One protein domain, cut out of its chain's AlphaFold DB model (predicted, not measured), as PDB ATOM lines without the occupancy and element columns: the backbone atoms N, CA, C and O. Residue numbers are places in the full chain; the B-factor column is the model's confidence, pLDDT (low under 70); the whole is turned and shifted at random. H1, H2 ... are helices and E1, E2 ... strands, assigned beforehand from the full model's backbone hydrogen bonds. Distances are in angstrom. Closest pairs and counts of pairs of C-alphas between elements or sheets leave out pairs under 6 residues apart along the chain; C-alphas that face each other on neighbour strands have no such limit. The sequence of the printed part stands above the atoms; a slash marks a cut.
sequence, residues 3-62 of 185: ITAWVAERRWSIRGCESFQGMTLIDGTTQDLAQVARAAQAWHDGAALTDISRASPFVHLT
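What this domain is: This is residues 3 to 62 of the 185 residues of an uncharacterized protein of Streptomyces sp. 1121.2 (UniProt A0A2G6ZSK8). Picture a small antiparallel sheet of three strands with a helical hairpin packed on it: H1 covers one face, and H2 folds back beside H1 toward E3. After H2, residues 60 to 61 pair with residues 26 to 27 of E3. The printed part has 60 residues, in the order E1, E2, E3, H1, H2, and its class is mixed, helices and strands. The whole is compact, with a radius of gyration of the C-alphas of 11.1 A and spans of 33 by 24 by 17 A.

Where its parts are: Find C-alpha 3 at (196.223, 247.834, 131.195), where E1 begins; it holds residues 3 to 5. E2, residues 12 to 17, runs 16.7 A, and E3, residues 24 to 30, runs 17.2 A. Look next at C-alpha 33, (189.271, 242.451, 125.474), from which H1 runs 16.3 A through residues 33 to 44. H2, residues 49 to 55, covers 10.0 A and ends at (179.769, 244.232, 135.440).

How they stand to each other: The sheet runs E1, E2, E3, a meander, each strand the antiparallel neighbour of the one before. In the hairpin E1 and E2, find N 4 and O 13 at 2.9 A; in the hairpin E2 and E3, N 14 and O 28 at 3.0 A, both within hydrogen-bond range. H1 and H2 are on one face of the sheet E1, E2, E3, an arrangement in two layers, helices on one face of a sheet. H1 lies over E2, at a height over the sheet of 9.6 A, and runs along the strands, at 8 degrees to E2 on the local plane. The closest C-alphas of E2 and H1 are those of Ile 14 and Val 36, 7.2 A apart; of E3 and H2, Ile 26 and Leu 49, 7.5 A. H1, with residues 38 to 43 alone, touches H2 in a helical hairpin, closest at the C-alphas of Ala 39 and Ile 52, 5.9 A. They run opposite ways at a shallow tilt of 33 degrees, only just short of steep. In H1 and H2 every O i to N i+4 pair is within hydrogen-bond range.

The domain as a whole: Look to Ala 8 and Phe 20 for the two C-alphas farthest apart, 33.1 A. The printed part has no cut, and no link between its named elements is long. The mean pLDDT of the printed part is 94.7, and no printed residue is under 70.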
ATOM      1  N   ILE A   3     196.607 249.013 131.978       95.00
ATOM      2  CA  ILE A   3     196.223 247.834 131.195       95.00
ATOM      3  C   ILE A   3     197.488 247.269 130.556       95.00
ATOM      4  O   ILE A   3     198.189 247.979 129.835       95.00
ATOM      5  N   THR A   4     197.754 245.986 130.771       94.25
ATOM      6  CA  THR A   4     198.908 245.284 130.195       94.25
ATOM      7  C   THR A   4     198.417 244.185 129.261       94.25
ATOM      8  O   THR A   4     197.433 243.507 129.557       94.25
ATOM      9  N   ALA A   5     199.099 243.987 128.134       93.00
ATOM     10  CA  ALA A   5     198.830 242.905 127.189       93.00
ATOM     11  C   ALA A   5     200.044 241.978 127.097       93.00
ATOM     12  O   ALA A   5     201.186 242.438 127.146       93.00
ATOM     13  N   TRP A   6     199.808 240.673 126.973       90.12
ATOM     14  CA  TRP A   6     200.885 239.690 126.866       90.12
ATOM     15  C   TRP A   6     201.268 239.459 125.399       90.12
ATOM     16  O   TRP A   6     200.424 239.485 124.507       90.12
ATOM     17  N   VAL A   7     202.561 239.232 125.145       81.00
ATOM     18  CA  VAL A   7     203.091 239.037 123.779       81.00
ATOM     19  C   VAL A   7     202.893 237.596 123.289       81.00
ATOM     20  O   VAL A   7     202.701 237.374 122.098       81.00
ATOM     21  N   ALA A   8     202.930 236.614 124.196       84.19
ATOM     22  CA  ALA A   8     202.894 235.190 123.848       84.19
ATOM     23  C   ALA A   8     201.473 234.610 123.723       84.19
ATOM     24  O   ALA A   8     201.273 233.614 123.032       84.19
ATOM     25  N   GLU A   9     200.484 235.220 124.374       85.00
ATOM     26  CA  GLU A   9     199.098 234.756 124.369       85.00
ATOM     27  C   GLU A   9     198.118 235.926 124.463       85.00
ATOM     28  O   GLU A   9     198.454 237.005 124.949       85.00
ATOM     29  N   ARG A  10     196.883 235.709 123.999       86.94
ATOM     30  CA  ARG A  10     195.809 236.712 124.037       86.94
ATOM     31  C   ARG A  10     195.260 236.842 125.455       86.94
ATOM     32  O   ARG A  10     194.188 236.328 125.760       86.94
ATOM     33  N   ARG A  11     196.031 237.500 126.315       93.00
ATOM     34  CA  ARG A  11     195.705 237.767 127.712       93.00
ATOM     35  C   ARG A  11     195.998 239.226 128.037       93.00
ATOM     36  O   ARG A  11     196.995 239.794 127.587       93.00
ATOM     37  N   TRP A  12     195.113 239.805 128.833       94.75
ATOM     38  CA  TRP A  12     195.201 241.166 129.331       94.75
ATOM     39  C   TRP A  12     195.101 241.161 130.847       94.75
ATOM     40  O   TRP A  12     194.375 240.343 131.415       94.75
ATOM     41  N   SER A  13     195.790 242.096 131.488       95.31
ATOM     42  CA  SER A  13     195.611 242.416 132.899       95.31
ATOM     43  C   SER A  13     195.188 243.865 133.058       95.31
ATOM     44  O   SER A  13     195.613 244.723 132.282       95.31
ATOM     45  N   ILE A  14     194.375 244.137 134.073       97.31
ATOM     46  CA  ILE A  14     194.094 245.502 134.512       97.31
ATOM     47  C   ILE A  14     194.607 245.702 135.930       97.31
ATOM     48  O   ILE A  14     194.648 244.759 136.720       97.31
ATOM     49  N   ARG A  15     194.956 246.944 136.254       97.31
ATOM     50  CA  ARG A  15     195.260 247.375 137.616       97.31
ATOM     51  C   ARG A  15     194.711 248.779 137.841       97.31
ATOM     52  O   ARG A  15     195.133 249.740 137.192       97.31
ATOM     53  N   GLY A  16     193.742 248.906 138.737       96.88
ATOM     54  CA  GLY A  16     193.237 250.188 139.220       96.88
ATOM     55  C   GLY A  16     193.845 250.484 140.581       96.88
ATOM     56  O   GLY A  16     193.701 249.674 141.494       96.88
ATOM     57  N   CYS A  17     194.532 251.615 140.719       95.81
ATOM     58  CA  CYS A  17     195.177 252.021 141.964       95.81
ATOM     59  C   CYS A  17     194.550 253.298 142.513       95.81
ATOM     60  O   CYS A  17     194.099 254.138 141.732       95.81
ATOM     61  N   GLU A  18     194.588 253.462 143.835       90.94
ATOM     62  CA  GLU A  18     194.358 254.772 144.442       90.94
ATOM     63  C   GLU A  18     195.507 255.733 144.092       90.94
ATOM     64  O   GLU A  18     196.622 255.317 143.751       90.94
ATOM     65  N   SER A  19     195.212 257.032 144.097       85.62
ATOM     66  CA  SER A  19     196.078 258.060 143.513       85.62
ATOM     67  C   SER A  19     197.253 258.503 144.385       85.62
ATOM     68  O   SER A  19     198.148 259.177 143.881       85.62
ATOM     69  N   PHE A  20     197.251 258.186 145.678       89.56
ATOM     70  CA  PHE A  20     198.182 258.731 146.661       89.56
ATOM     71  C   PHE A  20     199.378 257.815 146.936       89.56
ATOM     72  O   PHE A  20     200.523 258.260 146.840       89.56
ATOM     73  N   GLN A  21     199.146 256.539 147.252       90.31
ATOM     74  CA  GLN A  21     200.210 255.559 147.517       90.31
ATOM     75  C   GLN A  21     200.485 254.635 146.314       90.31
ATOM     76  O   GLN A  21     201.468 253.890 146.333       90.31
ATOM     77  N   GLY A  22     199.650 254.681 145.269       92.25
ATOM     78  CA  GLY A  22     199.723 253.792 144.107       92.25
ATOM     79  C   GLY A  22     199.279 252.353 144.401       92.25
ATOM     80  O   GLY A  22     199.649 251.430 143.668       92.25
ATOM     81  N   MET A  23     198.511 252.141 145.467       94.88
ATOM     82  CA  MET A  23     198.091 250.824 145.933       94.88
ATOM     83  C   MET A  23     196.885 250.306 145.156       94.88
ATOM     84  O   MET A  23     195.938 251.035 144.863       94.88
ATOM     85  N   THR A  24     196.918 249.017 144.811       97.12
ATOM     86  CA  THR A  24     195.895 248.379 143.977       97.12
ATOM     87  C   THR A  24     194.563 248.295 144.711       97.12
ATOM     88  O   THR A  24     194.485 247.630 145.743       97.12
ATOM     89  N   LEU A  25     193.513 248.883 144.145       97.75
ATOM     90  CA  LEU A  25     192.121 248.714 144.571       97.75
ATOM     91  C   LEU A  25     191.447 247.551 143.836       97.75
ATOM     92  O   LEU A  25     190.698 246.779 144.431       97.75
ATOM     93  N   ILE A  26     191.736 247.429 142.538       97.94
ATOM     94  CA  ILE A  26     191.244 246.346 141.688       97.94
ATOM     95  C   ILE A  26     192.353 245.807 140.798       97.94
ATOM     96  O   ILE A  26     193.190 246.563 140.297       97.94
ATOM     97  N   ASP A  27     192.318 244.510 140.549       98.06
ATOM     98  CA  ASP A  27     193.132 243.850 139.541       98.06
ATOM     99  C   ASP A  27     192.337 242.743 138.851       98.06
ATOM    100  O   ASP A  27     191.149 242.550 139.097       98.06
ATOM    101  N   GLY A  28     192.950 242.077 137.886       97.31
ATOM    102  CA  GLY A  28     192.314 240.967 137.202       97.31
ATOM    103  C   GLY A  28     193.001 240.644 135.896       97.31
ATOM    104  O   GLY A  28     193.689 241.483 135.307       97.31
ATOM    105  N   THR A  29     192.789 239.419 135.425       96.88
ATOM    106  CA  THR A  29     193.261 238.970 134.114       96.88
ATOM    107  C   THR A  29     192.123 238.355 133.318       96.88
ATOM    108  O   THR A  29     191.236 237.712 133.871       96.88
ATOM    109  N   THR A  30     192.121 238.566 132.004       96.50
ATOM    110  CA  THR A  30     191.103 238.004 131.109       96.50
ATOM    111  C   THR A  30     191.657 237.800 129.704       96.50
ATOM    112  O   THR A  30     192.669 238.390 129.327       96.50
ATOM    113  N   GLN A  31     190.994 236.945 128.926       95.38
ATOM    114  CA  GLN A  31     191.220 236.772 127.485       95.38
ATOM    115  C   GLN A  31     190.141 237.484 126.643       95.38
ATOM    116  O   GLN A  31     190.137 237.387 125.417       95.38
ATOM    117  N   ASP A  32     189.210 238.194 127.282       94.62
ATOM    118  CA  ASP A  32     188.156 238.957 126.613       94.62
ATOM    119  C   ASP A  32     188.465 240.460 126.680       94.62
ATOM    120  O   ASP A  32     188.233 241.126 127.692       94.62
ATOM    121  N   LEU A  33     188.967 241.020 125.577       92.75
ATOM    122  CA  LEU A  33     189.271 242.451 125.474       92.75
ATOM    123  C   LEU A  33     188.027 243.336 125.674       92.75
ATOM    124  O   LEU A  33     188.148 244.465 126.152       92.75
ATOM    125  N   ALA A  34     186.823 242.847 125.359       94.06
ATOM    126  CA  ALA A  34     185.604 243.614 125.589       94.06
ATOM    127  C   ALA A  34     185.303 243.757 127.089       94.06
ATOM    128  O   ALA A  34     184.785 244.792 127.509       94.06
ATOM    129  N   GLN A  35     185.659 242.760 127.911       95.38
ATOM    130  CA  GLN A  35     185.585 242.883 129.371       95.38
ATOM    131  C   GLN A  35     186.569 243.927 129.901       95.38
ATOM    132  O   GLN A  35     186.188 244.746 130.736       95.38
ATOM    133  N   VAL A  36     187.796 243.962 129.370       95.88
ATOM    134  CA  VAL A  36     188.788 244.997 129.714       95.88
ATOM    135  C   VAL A  36     188.249 246.392 129.405       95.88
ATOM    136  O   VAL A  36     188.294 247.265 130.268       95.88
ATOM    137  N   ALA A  37     187.688 246.596 128.209       95.62
ATOM    138  CA  ALA A  37     187.116 247.882 127.813       95.62
ATOM    139  C   ALA A  37     185.953 248.310 128.726       95.62
ATOM    140  O   ALA A  37     185.892 249.469 129.129       95.62
ATOM    141  N   ARG A  38     185.066 247.378 129.110       96.31
ATOM    142  CA  ARG A  38     183.970 247.658 130.056       96.31
ATOM    143  C   ARG A  38     184.482 248.067 131.434       96.31
ATOM    144  O   ARG A  38     184.014 249.062 131.976       96.31
ATOM    145  N   ALA A  39     185.448 247.328 131.981       97.50
ATOM    146  CA  ALA A  39     186.056 247.667 133.267       97.50
ATOM    147  C   ALA A  39     186.761 249.034 133.216       97.50
ATOM    148  O   ALA A  39     186.618 249.833 134.136       97.50
ATOM    149  N   ALA A  40     187.463 249.327 132.117       96.62
ATOM    150  CA  ALA A  40     188.149 250.599 131.920       96.62
ATOM    151  C   ALA A  40     187.212 251.792 131.827       96.62
ATOM    152  O   ALA A  40     187.477 252.817 132.451       96.62
ATOM    153  N   GLN A  41     186.119 251.646 131.080       97.06
ATOM    154  CA  GLN A  41     185.104 252.683 130.977       97.06
ATOM    155  C   GLN A  41     184.457 252.940 132.340       97.06
ATOM    156  O   GLN A  41     184.418 254.077 132.787       97.06
ATOM    157  N   ALA A  42     184.046 251.885 133.050       97.25
ATOM    158  CA  ALA A  42     183.432 252.027 134.368       97.25
ATOM    159  C   ALA A  42     184.384 252.677 135.393       97.25
ATOM    160  O   ALA A  42     183.962 253.538 136.161       97.25
ATOM    161  N   TRP A  43     185.677 252.327 135.367       96.38
ATOM    162  CA  TRP A  43     186.699 253.012 136.166       96.38
ATOM    163  C   TRP A  43     186.819 254.496 135.795       96.38
ATOM    164  O   TRP A  43     186.870 255.348 136.677       96.38
ATOM    165  N   HIS A  44     186.886 254.813 134.498       95.69
ATOM    166  CA  HIS A  44     186.988 256.193 134.016       95.69
ATOM    167  C   HIS A  44     185.790 257.048 134.444       95.69
ATOM    168  O   HIS A  44     185.976 258.194 134.847       95.69
ATOM    169  N   ASP A  45     184.593 256.467 134.415       96.50
ATOM    170  CA  ASP A  45     183.344 257.130 134.787       96.50
ATOM    171  C   ASP A  45     183.171 257.282 136.312       96.50
ATOM    172  O   ASP A  45     182.175 257.845 136.765       96.50
ATOM    173  N   GLY A  46     184.122 256.788 137.116       94.44
ATOM    174  CA  GLY A  46     184.069 256.860 138.577       94.44
ATOM    175  C   GLY A  46     183.032 255.920 139.198       94.44
ATOM    176  O   GLY A  46     182.490 256.219 140.262       94.44
ATOM    177  N   ALA A  47     182.718 254.801 138.538       96.69
ATOM    178  CA  ALA A  47     181.808 253.803 139.088       96.69
ATOM    179  C   ALA A  47     182.362 253.197 140.389       96.69
ATOM    180  O   ALA A  47     183.572 253.023 140.554       96.69
ATOM    181  N   ALA A  48     181.468 252.807 141.301       96.00
ATOM    182  CA  ALA A  48     181.864 252.121 142.523       96.00
ATOM    183  C   ALA A  48     182.584 250.800 142.200       96.00
ATOM    184  O   ALA A  48     182.163 250.054 141.313       96.00
ATOM    185  N   LEU A  49     183.637 250.466 142.956       96.25
ATOM    186  CA  LEU A  49     184.457 249.271 142.701       96.25
ATOM    187  C   LEU A  49     183.619 247.982 142.636       96.25
ATOM    188  O   LEU A  49     183.832 247.131 141.773       96.25
ATOM    189  N   THR A  50     182.620 247.857 143.512       96.56
ATOM    190  CA  THR A  50     181.692 246.718 143.539       96.56
ATOM    191  C   THR A  50     180.833 246.616 142.280       96.56
ATOM    192  O   THR A  50     180.539 245.504 141.840       96.56
ATOM    193  N   ASP A  51     180.462 247.739 141.667       97.25
ATOM    194  CA  ASP A  51     179.716 247.760 140.408       97.25
ATOM    195  C   ASP A  51     180.620 247.405 139.222       97.25
ATOM    196  O   ASP A  51     180.199 246.647 138.346       97.25
ATOM    197  N   ILE A  52     181.884 247.854 139.236       97.12
ATOM    198  CA  ILE A  52     182.897 247.438 138.250       97.12
ATOM    199  C   ILE A  52     183.076 245.914 138.296       97.12
ATOM    200  O   ILE A  52     182.982 245.257 137.258       97.12
ATOM    201  N   SER A  53     183.278 245.342 139.488       96.31
ATOM    202  CA  SER A  53     183.432 243.889 139.669       96.31
ATOM    203  C   SER A  53     182.179 243.111 139.251       96.31
ATOM    204  O   SER A  53     182.276 242.079 138.590       96.31
ATOM    205  N   ARG A  54     180.978 243.640 139.525       95.06
ATOM    206  CA  ARG A  54     179.719 243.011 139.096       95.06
ATOM    207  C   ARG A  54     179.543 243.008 137.573       95.06
ATOM    208  O   ARG A  54     179.068 242.019 137.022       95.06
ATOM    209  N   ALA A  55     179.894 244.102 136.896       93.62
ATOM    210  CA  ALA A  55     179.769 244.232 135.440       93.62
ATOM    211  C   ALA A  55     180.871 243.481 134.668       93.62
ATOM    212  O   ALA A  55     180.670 243.075 133.518       93.62
ATOM    213  N   SER A  56     182.022 243.284 135.309       96.31
ATOM    214  CA  SER A  56     183.197 242.621 134.756       96.31
ATOM    215  C   SER A  56     183.749 241.613 135.772       96.31
ATOM    216  O   SER A  56     184.701 241.935 136.476       96.31
ATOM    217  N   PRO A  57     183.208 240.379 135.840       94.00
ATOM    218  CA  PRO A  57     183.525 239.414 136.905       94.00
ATOM    219  C   PRO A  57     184.990 238.968 137.002       94.00
ATOM    220  O   PRO A  57     185.384 238.387 138.005       94.00
ATOM    221  N   PHE A  58     185.806 239.221 135.973       96.88
ATOM    222  CA  PHE A  58     187.255 238.998 136.035       96.88
ATOM    223  C   PHE A  58     187.984 240.021 136.924       96.88
ATOM    224  O   PHE A  58     189.157 239.825 137.240       96.88
ATOM    225  N   VAL A  59     187.314 241.126 137.273       98.00
ATOM    226  CA  VAL A  59     187.835 242.178 138.139       98.00
ATOM    227  C   VAL A  59     187.691 241.747 139.588       98.00
ATOM    228  O   VAL A  59     186.591 241.666 140.145       98.00
ATOM    229  N   HIS A  60     188.840 241.517 140.191       98.00
ATOM    230  CA  HIS A  60     189.026 241.196 141.581       98.00
ATOM    231  C   HIS A  60     189.184 242.483 142.411       98.00
ATOM    232  O   HIS A  60     189.885 243.420 142.028       98.00
ATOM    233  N   LEU A  61     188.486 242.543 143.549       98.06
ATOM    234  CA  LEU A  61     188.587 243.642 144.514       98.06
ATOM    235  C   LEU A  61     189.649 243.298 145.546       98.06
ATOM    236  O   LEU A  61     189.466 242.332 146.265       98.06
ATOM    237  N   THR A  62     190.694 244.093 145.723       97.62
ATOM    238  CA  THR A  62     191.801 243.703 146.618       97.62
ATOM    239  C   THR A  62     191.485 243.821 148.111       97.62
ATOM    240  O   THR A  62     192.318 243.454 148.930       97.62
TER     241      THR A  62